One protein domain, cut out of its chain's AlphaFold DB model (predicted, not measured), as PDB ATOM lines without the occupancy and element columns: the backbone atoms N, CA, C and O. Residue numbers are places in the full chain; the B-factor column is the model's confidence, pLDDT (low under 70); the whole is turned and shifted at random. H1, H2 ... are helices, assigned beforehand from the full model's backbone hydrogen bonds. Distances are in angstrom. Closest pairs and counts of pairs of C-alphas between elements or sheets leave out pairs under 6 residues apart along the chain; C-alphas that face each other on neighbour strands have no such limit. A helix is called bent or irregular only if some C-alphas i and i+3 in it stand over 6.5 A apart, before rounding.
ATOM      1  N   LYS A 354      33.968 -25.870 -22.889       89.12
ATOM      2  CA  LYS A 354      33.820 -24.443 -23.235       89.12
ATOM      3  C   LYS A 354      33.822 -23.492 -22.029       89.12
ATOM      4  O   LYS A 354      34.067 -22.306 -22.223       89.12
ATOM      5  N   TYR A 355      33.551 -23.993 -20.816       93.69
ATOM      6  CA  TYR A 355      33.547 -23.246 -19.553       93.69
ATOM      7  C   TYR A 355      34.822 -23.435 -18.705       93.69
ATOM      8  O   TYR A 355      34.866 -22.981 -17.560       93.69
ATOM      9  N   THR A 356      35.891 -24.039 -19.236       93.38
ATOM     10  CA  THR A 356      37.172 -24.235 -18.521       93.38
ATOM     11  C   THR A 356      37.712 -22.969 -17.814       93.38
ATOM     12  O   THR A 356      38.134 -23.074 -16.656       93.38
ATOM     13  N   PRO A 357      37.634 -21.746 -18.390       95.44
ATOM     14  CA  PRO A 357      38.043 -20.526 -17.684       95.44
ATOM     15  C   PRO A 357      37.189 -20.202 -16.443       95.44
ATOM     16  O   PRO A 357      37.710 -19.664 -15.467       95.44
ATOM     17  N   LEU A 358      35.897 -20.561 -16.439       96.56
ATOM     18  CA  LEU A 358      35.015 -20.430 -15.272       96.56
ATOM     19  C   LEU A 358      35.350 -21.470 -14.198       96.56
ATOM     20  O   LEU A 358      35.389 -21.123 -13.018       96.56
ATOM     21  N   ALA A 359      35.627 -22.717 -14.588       96.75
ATOM     22  CA  ALA A 359      36.044 -23.767 -13.659       96.75
ATOM     23  C   ALA A 359      37.339 -23.380 -12.920       96.75
ATOM     24  O   ALA A 359      37.398 -23.440 -11.689       96.75
ATOM     25  N   SER A 360      38.338 -22.879 -13.657       97.31
ATOM     26  CA  SER A 360      39.585 -22.340 -13.097       97.31
ATOM     27  C   SER A 360      39.329 -21.171 -12.133       97.31
ATOM     28  O   SER A 360      39.794 -21.181 -10.991       97.31
ATOM     29  N   LEU A 361      38.499 -20.199 -12.531       98.19
ATOM     30  CA  LEU A 361      38.167 -19.036 -11.705       98.19
ATOM     31  C   LEU A 361      37.428 -19.407 -10.405       98.19
ATOM     32  O   LEU A 361      37.723 -18.841  -9.352       98.19
ATOM     33  N   LEU A 362      36.493 -20.365 -10.447       98.25
ATOM     34  CA  LEU A 362      35.776 -20.853  -9.262       98.25
ATOM     35  C   LEU A 362      36.671 -21.720  -8.357       98.25
ATOM     36  O   LEU A 362      36.549 -21.651  -7.129       98.25
ATOM     37  N   SER A 363      37.619 -22.468  -8.927       97.88
ATOM     38  CA  SER A 363      38.669 -23.159  -8.168       97.88
ATOM     39  C   SER A 363      39.550 -22.154  -7.418       97.88
ATOM     40  O   SER A 363      39.678 -22.220  -6.194       97.88
ATOM     41  N   ASN A 364      40.061 -21.129  -8.105       98.50
ATOM     42  CA  ASN A 364      40.848 -20.070  -7.473       98.50
ATOM     43  C   ASN A 364      40.046 -19.307  -6.407       98.50
ATOM     44  O   ASN A 364      40.556 -19.051  -5.315       98.50
ATOM     45  N   TYR A 365      38.772 -19.000  -6.674       98.50
ATOM     46  CA  TYR A 365      37.889 -18.352  -5.704       98.50
ATOM     47  C   TYR A 365      37.744 -19.172  -4.418       98.50
ATOM     48  O   TYR A 365      37.921 -18.647  -3.319       98.50
ATOM     49  N   THR A 366      37.460 -20.468  -4.542       97.19
ATOM     50  CA  THR A 366      37.263 -21.353  -3.386       97.19
ATOM     51  C   THR A 366      38.564 -21.623  -2.623       97.19
ATOM     52  O   THR A 366      38.530 -21.670  -1.390       97.19
ATOM     53  N   ARG A 367      39.716 -21.695  -3.306       96.94
ATOM     54  CA  ARG A 367      41.054 -21.737  -2.680       96.94
ATOM     55  C   ARG A 367      41.370 -20.470  -1.880       96.94
ATOM     56  O   ARG A 367      41.898 -20.567  -0.778       96.94
ATOM     57  N   LEU A 368      41.019 -19.292  -2.402       97.88
ATOM     58  CA  LEU A 368      41.222 -18.002  -1.728       97.88
ATOM     59  C   LEU A 368      40.198 -17.713  -0.620       97.88
ATOM     60  O   LEU A 368      40.448 -16.857   0.231       97.88
ATOM     61  N   LEU A 369      39.048 -18.394  -0.618       96.88
ATOM     62  CA  LEU A 369      37.914 -18.066   0.248       96.88
ATOM     63  C   LEU A 369      38.243 -17.988   1.754       96.88
ATOM     64  O   LEU A 369      37.783 -17.029   2.371       96.88
ATOM     65  N   PRO A 370      39.054 -18.883   2.364       95.56
ATOM     66  CA  PRO A 370      39.429 -18.752   3.775       95.56
ATOM     67  C   PRO A 370      40.139 -17.424   4.071       95.56
ATOM     68  O   PRO A 370      39.741 -16.700   4.982       95.56
ATOM     69  N   THR A 371      41.124 -17.052   3.247       96.69
ATOM     70  CA  THR A 371      41.871 -15.790   3.359       96.69
ATOM     71  C   THR A 371      40.988 -14.571   3.086       96.69
ATOM     72  O   THR A 371      41.134 -13.547   3.752       96.69
ATOM     73  N   ILE A 372      40.045 -14.666   2.140       97.12
ATOM     74  CA  ILE A 372      39.069 -13.600   1.867       97.12
ATOM     75  C   ILE A 372      38.156 -13.399   3.085       97.12
ATOM     76  O   ILE A 372      38.013 -12.271   3.548       97.12
ATOM     77  N   CYS A 373      37.576 -14.465   3.644       95.62
ATOM     78  CA  CYS A 373      36.718 -14.391   4.830       95.62
ATOM     79  C   CYS A 373      37.468 -13.858   6.059       95.62
ATOM     80  O   CYS A 373      36.942 -13.001   6.769       95.62
ATOM     81  N   GLU A 374      38.702 -14.313   6.289       94.12
ATOM     82  CA  GLU A 374      39.556 -13.818   7.370       94.12
ATOM     83  C   GLU A 374      39.818 -12.310   7.230       94.12
ATOM     84  O   GLU A 374      39.561 -11.545   8.161       94.12
ATOM     85  N   GLN A 375      40.292 -11.871   6.059       93.88
ATOM     86  CA  GLN A 375      40.598 -10.464   5.796       93.88
ATOM     87  C   GLN A 375      39.340  -9.592   5.847       93.88
ATOM     88  O   GLN A 375      39.409  -8.460   6.323       93.88
ATOM     89  N   TYR A 376      38.192 -10.109   5.402       94.06
ATOM     90  CA  TYR A 376      36.908  -9.420   5.485       94.06
ATOM     91  C   TYR A 376      36.496  -9.195   6.942       94.06
ATOM     92  O   TYR A 376      36.396  -8.051   7.384       94.06
ATOM     93  N   TYR A 377      36.308 -10.264   7.722       91.00
ATOM     94  CA  TYR A 377      35.754 -10.148   9.073       91.00
ATOM     95  C   TYR A 377      36.720  -9.528  10.092       91.00
ATOM     96  O   TYR A 377      36.253  -8.860  11.011       91.00
ATOM     97  N   LYS A 378      38.045  -9.655   9.917       89.94
ATOM     98  CA  LYS A 378      39.023  -8.953  10.774       89.94
ATOM     99  C   LYS A 378      39.097  -7.444  10.518       89.94
ATOM    100  O   LYS A 378      39.521  -6.717  11.408       89.94
ATOM    101  N   THR A 379      38.738  -6.961   9.323       85.88
ATOM    102  CA  THR A 379      38.966  -5.555   8.926       85.88
ATOM    103  C   THR A 379      37.681  -4.750   8.692       85.88
ATOM    104  O   THR A 379      37.716  -3.528   8.810       85.88
ATOM    105  N   VAL A 380      36.528  -5.383   8.445       80.50
ATOM    106  CA  VAL A 380      35.248  -4.677   8.213       80.50
ATOM    107  C   VAL A 380      34.841  -3.747   9.370       80.50
ATOM    108  O   VAL A 380      34.270  -2.689   9.125       80.50
ATOM    109  N   GLY A 381      35.210  -4.080  10.612       74.88
ATOM    110  CA  GLY A 381      34.957  -3.238  11.788       74.88
ATOM    111  C   GLY A 381      35.986  -2.140  12.066       74.88
ATOM    112  O   GLY A 381      35.798  -1.371  13.000       74.88
ATOM    113  N   THR A 382      37.072  -2.047  11.292       81.19
ATOM    114  CA  THR A 382      38.152  -1.061  11.511       81.19
ATOM    115  C   THR A 382      38.305  -0.064  10.357       81.19
ATOM    116  O   THR A 382      39.197   0.779  10.384       81.19
ATOM    117  N   ILE A 383      37.474  -0.162   9.315       81.12
ATOM    118  CA  ILE A 383      37.566   0.658   8.092       81.12
ATOM    119  C   ILE A 383      36.732   1.941   8.125       81.12
ATOM    120  O   ILE A 383      36.705   2.651   7.123       81.12
ATOM    121  N   GLU A 384      36.074   2.289   9.232       75.50
ATOM    122  CA  GLU A 384      35.239   3.501   9.315       75.50
ATOM    123  C   GLU A 384      36.016   4.792   8.997       75.50
ATOM    124  O   GLU A 384      35.491   5.676   8.318       75.50
ATOM    125  N   SER A 385      37.296   4.861   9.368       74.94
ATOM    126  CA  SER A 385      38.214   5.968   9.055       74.94
ATOM    127  C   SER A 385      38.916   5.853   7.689       74.94
ATOM    128  O   SER A 385      39.634   6.765   7.284       74.94
ATOM    129  N   ALA A 386      38.728   4.752   6.951       83.88
ATOM    130  CA  ALA A 386      39.438   4.495   5.699       83.88
ATOM    131  C   ALA A 386      38.834   5.236   4.484       83.88
ATOM    132  O   ALA A 386      37.656   5.611   4.465       83.88
ATOM    133  N   SER A 387      39.638   5.410   3.426       87.00
ATOM    134  CA  SER A 387      39.207   6.026   2.158       87.00
ATOM    135  C   SER A 387      38.093   5.224   1.461       87.00
ATOM    136  O   SER A 387      37.987   4.010   1.656       87.00
ATOM    137  N   ARG A 388      37.274   5.874   0.606       85.69
ATOM    138  CA  ARG A 388      36.163   5.201  -0.113       85.69
ATOM    139  C   ARG A 388      36.657   3.983  -0.897       85.69
ATOM    140  O   ARG A 388      36.034   2.937  -0.796       85.69
ATOM    141  N   ALA A 389      37.787   4.074  -1.598       84.00
ATOM    142  CA  ALA A 389      38.409   2.932  -2.274       84.00
ATOM    143  C   ALA A 389      38.777   1.761  -1.341       84.00
ATOM    144  O   ALA A 389      38.571   0.601  -1.696       84.00
ATOM    145  N   THR A 390      39.305   2.040  -0.146       85.56
ATOM    146  CA  THR A 390      39.622   0.988   0.832       85.56
ATOM    147  C   THR A 390      38.345   0.354   1.376       85.56
ATOM    148  O   THR A 390      38.270  -0.867   1.456       85.56
ATOM    149  N   LYS A 391      37.318   1.160   1.683       88.88
ATOM    150  CA  LYS A 391      35.990   0.673   2.092       88.88
ATOM    151  C   LYS A 391      35.352  -0.199   1.008       88.88
ATOM    152  O   LYS A 391      34.927  -1.309   1.305       88.88
ATOM    153  N   LEU A 392      35.381   0.254  -0.247       89.62
ATOM    154  CA  LEU A 392      34.855  -0.433  -1.433       89.62
ATOM    155  C   LEU A 392      35.414  -1.854  -1.607       89.62
ATOM    156  O   LEU A 392      34.675  -2.741  -2.029       89.62
ATOM    157  N   CYS A 393      36.665  -2.111  -1.209       91.19
ATOM    158  CA  CYS A 393      37.224  -3.468  -1.203       91.19
ATOM    159  C   CYS A 393      36.398  -4.433  -0.329       91.19
ATOM    160  O   CYS A 393      36.212  -5.586  -0.703       91.19
ATOM    161  N   TYR A 394      35.862  -3.952   0.793       92.25
ATOM    162  CA  TYR A 394      35.074  -4.716   1.768       92.25
ATOM    163  C   TYR A 394      33.555  -4.550   1.610       92.25
ATOM    164  O   TYR A 394      32.799  -5.109   2.396       92.25
ATOM    165  N   MET A 395      33.078  -3.790   0.622       92.06
ATOM    166  CA  MET A 395      31.639  -3.633   0.397       92.06
ATOM    167  C   MET A 395      31.044  -4.851  -0.319       92.06
ATOM    168  O   MET A 395      31.674  -5.463  -1.190       92.06
ATOM    169  N   ASP A 396      29.796  -5.168   0.016       95.38
ATOM    170  CA  ASP A 396      28.929  -5.954  -0.859       95.38
ATOM    171  C   ASP A 396      28.754  -5.184  -2.176       95.38
ATOM    172  O   ASP A 396      28.533  -3.973  -2.176       95.38
ATOM    173  N   LEU A 397      28.869  -5.858  -3.319       96.62
ATOM    174  CA  LEU A 397      28.727  -5.188  -4.608       96.62
ATOM    175  C   LEU A 397      27.297  -4.675  -4.850       96.62
ATOM    176  O   LEU A 397      27.117  -3.831  -5.726       96.62
ATOM    177  N   ASP A 398      26.283  -5.161  -4.123       93.31
ATOM    178  CA  ASP A 398      24.933  -4.574  -4.139       93.31
ATOM    179  C   ASP A 398      24.859  -3.222  -3.405       93.31
ATOM    180  O   ASP A 398      24.011  -2.408  -3.759       93.31
ATOM    181  N   THR A 399      25.765  -2.926  -2.463       93.31
ATOM    182  CA  THR A 399      25.862  -1.598  -1.816       93.31
ATOM    183  C   THR A 399      26.939  -0.697  -2.426       93.31
ATOM    184  O   THR A 399      27.042   0.469  -2.058       93.31
ATOM    185  N   ALA A 400      27.730  -1.198  -3.380       91.56
ATOM    186  CA  ALA A 400      28.795  -0.451  -4.058       91.56
ATOM    187  C   ALA A 400      28.313   0.496  -5.184       91.56
ATOM    188  O   ALA A 400      29.137   1.171  -5.805       91.56
ATOM    189  N   GLU A 401      27.003   0.570  -5.451       90.81
ATOM    190  CA  GLU A 401      26.390   1.519  -6.397       90.81
ATOM    191  C   GLU A 401      27.086   1.507  -7.785       90.81
ATOM    192  O   GLU A 401      27.362   0.451  -8.357       90.81
ATOM    193  N   LYS A 402      27.415   2.693  -8.315       92.06
ATOM    194  CA  LYS A 402      28.183   2.925  -9.548       92.06
ATOM    195  C   LYS A 402      29.585   2.303  -9.554       92.06
ATOM    196  O   LYS A 402      30.098   1.978 -10.621       92.06
ATOM    197  N   ASP A 403      30.207   2.118  -8.388       92.44
ATOM    198  CA  ASP A 403      31.567   1.573  -8.291       92.44
ATOM    199  C   ASP A 403      31.573   0.034  -8.452       92.44
ATOM    200  O   ASP A 403      32.615  -0.565  -8.736       92.44
ATOM    201  N   ALA A 404      30.406  -0.616  -8.326       94.69
ATOM    202  CA  ALA A 404      30.252  -2.071  -8.292       94.69
ATOM    203  C   ALA A 404      30.792  -2.801  -9.533       94.69
ATOM    204  O   ALA A 404      31.319  -3.904  -9.405       94.69
ATOM    205  N   GLY A 405      30.667  -2.220 -10.731       95.44
ATOM    206  CA  GLY A 405      31.155  -2.844 -11.969       95.44
ATOM    207  C   GLY A 405      32.683  -2.905 -12.037       95.44
ATOM    208  O   GLY A 405      33.260  -3.960 -12.304       95.44
ATOM    209  N   ILE A 406      33.334  -1.781 -11.720       93.81
ATOM    210  CA  ILE A 406      34.796  -1.622 -11.737       93.81
ATOM    211  C   ILE A 406      35.435  -2.451 -10.617       93.81
ATOM    212  O   ILE A 406      36.438  -3.133 -10.838       93.81
ATOM    213  N   GLU A 407      34.842  -2.427  -9.421       95.75
ATOM    214  CA  GLU A 407      35.309  -3.226  -8.288       95.75
ATOM    215  C   GLU A 407      35.125  -4.728  -8.544       95.75
ATOM    216  O   GLU A 407      36.039  -5.503  -8.270       95.75
ATOM    217  N   ASN A 408      34.007  -5.153  -9.146       97.62
ATOM    218  CA  ASN A 408      33.830  -6.545  -9.557       97.62
ATOM    219  C   ASN A 408      34.931  -6.984 -10.531       97.62
ATOM    220  O   ASN A 408      35.590  -7.988 -10.283       97.62
ATOM    221  N   GLN A 409      35.194  -6.211 -11.593       96.50
ATOM    222  CA  GLN A 409      36.256  -6.532 -12.554       96.50
ATOM    223  C   GLN A 409      37.631  -6.652 -11.874       96.50
ATOM    224  O   GLN A 409      38.371  -7.592 -12.159       96.50
ATOM    225  N   ARG A 410      37.950  -5.759 -10.925       96.19
ATOM    226  CA  ARG A 410      39.182  -5.836 -10.120       96.19
ATOM    227  C   ARG A 410      39.236  -7.111  -9.269       96.19
ATOM    228  O   ARG A 410      40.271  -7.770  -9.241       96.19
ATOM    229  N   ARG A 411      38.139  -7.478  -8.591       97.88
ATOM    230  CA  ARG A 411      38.062  -8.711  -7.786       97.88
ATOM    231  C   ARG A 411      38.251  -9.957  -8.649       97.88
ATOM    232  O   ARG A 411      39.033 -10.824  -8.271       97.88
ATOM    233  N   LEU A 412      37.593 -10.017  -9.808       97.94
ATOM    234  CA  LEU A 412      37.728 -11.125 -10.757       97.94
ATOM    235  C   LEU A 412      39.159 -11.260 -11.289       97.94
ATOM    236  O   LEU A 412      39.665 -12.377 -11.336       97.94
ATOM    237  N   GLN A 413      39.826 -10.147 -11.620       96.94
ATOM    238  CA  GLN A 413      41.231 -10.160 -12.034       96.94
ATOM    239  C   GLN A 413      42.135 -10.739 -10.934       96.94
ATOM    240  O   GLN A 413      42.854 -11.702 -11.187       96.94
ATOM    241  N   CYS A 414      42.056 -10.222  -9.701       97.56
ATOM    242  CA  CYS A 414      42.869 -10.739  -8.596       97.56
ATOM    243  C   CYS A 414      42.633 -12.244  -8.359       97.56
ATOM    244  O   CYS A 414      43.591 -12.985  -8.171       97.56
ATOM    245  N   ILE A 415      41.381 -12.718  -8.426       98.19
ATOM    246  CA  ILE A 415      41.054 -14.147  -8.261       98.19
ATOM    247  C   ILE A 415      41.608 -14.992  -9.420       98.19
ATOM    248  O   ILE A 415      42.138 -16.077  -9.178       98.19
ATOM    249  N   ALA A 416      41.542 -14.514 -10.667       97.44
ATOM    250  CA  ALA A 416      42.166 -15.193 -11.805       97.44
ATOM    251  C   ALA A 416      43.688 -15.336 -11.608       97.44
ATOM    252  O   ALA A 416      44.239 -16.409 -11.838       97.44
ATOM    253  N   GLU A 417      44.337 -14.299 -11.072       97.19
ATOM    254  CA  GLU A 417      45.765 -14.261 -10.725       97.19
ATOM    255  C   GLU A 417      46.119 -14.981  -9.397       97.19
ATOM    256  O   GLU A 417      47.245 -14.862  -8.917       97.19
ATOM    257  N   MET A 418      45.185 -15.719  -8.775       97.44
ATOM    258  CA  MET A 418      45.360 -16.390  -7.469       97.44
ATOM    259  C   MET A 418      45.741 -15.459  -6.294       97.44
ATOM    260  O   MET A 418      46.309 -15.892  -5.289       97.44
ATOM    261  N   GLN A 419      45.371 -14.181  -6.365       96.81
ATOM    262  CA  GLN A 419      45.596 -13.173  -5.325       96.81
ATOM    263  C   GLN A 419      44.296 -12.827  -4.583       96.81
ATOM    264  O   GLN A 419      43.244 -12.635  -5.191       96.81
ATOM    265  N   SER A 420      44.359 -12.637  -3.258       96.00
ATOM    266  CA  SER A 420      43.206 -12.103  -2.511       96.00
ATOM    267  C   SER A 420      42.874 -10.674  -2.980       96.00
ATOM    268  O   SER A 420      43.728  -9.786  -2.852       96.00
ATOM    269  N   PRO A 421      41.626 -10.388  -3.413       95.50
ATOM    270  CA  PRO A 421      41.195  -9.030  -3.748       95.50
ATOM    271  C   PRO A 421      41.214  -8.050  -2.570       95.50
ATOM    272  O   PRO A 421      41.093  -6.841  -2.790       95.50
ATOM    273  N   LEU A 422      41.335  -8.566  -1.340       94.38
ATOM    274  CA  LEU A 422      41.401  -7.812  -0.087       94.38
ATOM    275  C   LEU A 422      42.840  -7.628   0.426       94.38
ATOM    276  O   LEU A 422      43.023  -7.045   1.494       94.38
ATOM    277  N   SER A 423      43.857  -8.113  -0.298       89.44
ATOM    278  CA  SER A 423      45.262  -8.018   0.119       89.44
ATOM    279  C   SER A 423      45.737  -6.560   0.265       89.44
ATOM    280  O   SER A 423      45.189  -5.666  -0.384       89.44
ATOM    281  N   PRO A 424      46.769  -6.271   1.086       87.81
ATOM    282  CA  PRO A 424      47.274  -4.908   1.260       87.81
ATOM    283  C   PRO A 424      47.642  -4.214  -0.057       87.81
ATOM    284  O   PRO A 424      47.327  -3.037  -0.219       87.81
ATOM    285  N   GLU A 425      48.234  -4.937  -1.013       86.19
ATOM    286  CA  GLU A 425      48.555  -4.387  -2.334       86.19
ATOM    287  C   GLU A 425      47.298  -4.131  -3.168       86.19
ATOM    288  O   GLU A 425      47.112  -3.030  -3.677       86.19
ATOM    289  N   ALA A 426      46.366  -5.085  -3.221       83.19
ATOM    290  CA  ALA A 426      45.108  -4.913  -3.940       83.19
ATOM    291  C   ALA A 426      44.305  -3.690  -3.430       83.19
ATOM    292  O   ALA A 426      43.691  -2.969  -4.223       83.19
ATOM    293  N   ARG A 427      44.386  -3.395  -2.121       87.44
ATOM    294  CA  ARG A 427      43.833  -2.177  -1.499       87.44
ATOM    295  C   ARG A 427      44.631  -0.908  -1.845       87.44
ATOM    296  O   ARG A 427      44.012   0.125  -2.097       87.44
ATOM    297  N   ARG A 428      45.972  -0.961  -1.919       86.44
ATOM    298  CA  ARG A 428      46.809   0.156  -2.417       86.44
ATOM    299  C   ARG A 428      46.467   0.502  -3.870       86.44
ATOM    300  O   ARG A 428      46.249   1.673  -4.181       86.44
ATOM    301  N   VAL A 429      46.326  -0.500  -4.739       83.94
ATOM    302  CA  VAL A 429      45.894  -0.328  -6.137       83.94
ATOM    303  C   VAL A 429      44.505   0.314  -6.215       83.94
ATOM    304  O   VAL A 429      44.321   1.267  -6.975       83.94
ATOM    305  N   ALA A 430      43.540  -0.144  -5.408       83.00
ATOM    306  CA  ALA A 430      42.208   0.461  -5.349       83.00
ATOM    307  C   ALA A 430      42.263   1.942  -4.919       83.00
ATOM    308  O   ALA A 430      41.684   2.798  -5.592       83.00
ATOM    309  N   ALA A 431      43.007   2.265  -3.853       84.88
ATOM    310  CA  ALA A 431      43.191   3.638  -3.375       84.88
ATOM    311  C   ALA A 431      43.816   4.557  -4.440       84.88
ATOM    312  O   ALA A 431      43.325   5.663  -4.679       84.88
ATOM    313  N   ASN A 432      44.836   4.069  -5.146       82.19
ATOM    314  CA  ASN A 432      45.531   4.828  -6.183       82.19
ATOM    315  C   ASN A 432      44.674   5.094  -7.436       82.19
ATOM    316  O   ASN A 432      44.918   6.081  -8.133       82.19
ATOM    317  N   ARG A 433      43.647   4.276  -7.728       71.94
ATOM    318  CA  ARG A 433      42.727   4.527  -8.857       71.94
ATOM    319  C   ARG A 433      41.884   5.795  -8.647       71.94
ATOM    320  O   ARG A 433      41.784   6.595  -9.574       71.94
ATOM    321  N   GLN A 434      41.357   6.037  -7.441       62.47
ATOM    322  CA  GLN A 434      40.523   7.225  -7.162       62.47
ATOM    323  C   GLN A 434      41.303   8.553  -7.248       62.47
ATOM    324  O   GLN A 434      40.737   9.579  -7.629       62.47
ATOM    325  N   LEU A 435      42.617   8.538  -6.992       56.25
ATOM    326  CA  LEU A 435      43.486   9.712  -7.176       56.25
ATOM    327  C   LEU A 435      43.676  10.105  -8.652       56.25
ATOM    328  O   LEU A 435      44.004  11.256  -8.937       56.25
ATOM    329  N   ARG A 436      43.469   9.178  -9.600       55.53
ATOM    330  CA  ARG A 436      43.590   9.456 -11.043       55.53
ATOM    331  C   ARG A 436      42.306  10.031 -11.642       55.53
ATOM    332  O   ARG A 436      42.395  10.928 -12.474       55.53
ATOM    333  N   SER A 437      41.133   9.580 -11.196       53.62
ATOM    334  CA  SER A 437      39.842  10.105 -11.669       53.62
ATOM    335  C   SER A 437      39.579  11.550 -11.232       53.62
ATOM    336  O   SER A 437      38.965  12.305 -11.973       53.62
TER     337      SER A 437
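What this domain is: This is residues 354 to 437 of the 665 residues of an uncharacterized protein of Leptomonas pyrrhocoris (UniProt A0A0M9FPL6). A long bent helix, H1, bows beside three crossed helices, H2, H3 and H4. The printed part, all helix, has 84 residues with four named helices in order. It is compact, radius of gyration of the C-alphas 13.0 A, spans 42 by 28 by 23 A.

How they stand to each other: Begin at H1, residues 356 to 379, one helix by hydrogen bonds but bent: arm H1a ends at C-alpha 367, 7.3 A from C-alpha 370, where H1b begins. H1a touches H3, residues 401 to 416, about perpendicular, 87 degrees, closest at C-alphas 361 and 416, 5.5 A. H2, residues 388 to 393, touches H4, residues 424 to 437, closest at C-alphas 389 and 431, 5.0 A. H3 has 10 of 12 and H4 7 of 10 O i to N i+4 pairs within hydrogen-bond range.

Where its parts are: Find C-alpha 356, where H1a begins, at (37.172, -24.235, -18.521), and C-alpha 437, where H4 ends, at (39.842, 10.105, -11.669). In H3, only just irregular, C-alphas 402 and 405 are 6.9 A apart.

The domain as a whole: The printed part has no cut; residues 434 to 437 are under pLDDT 70.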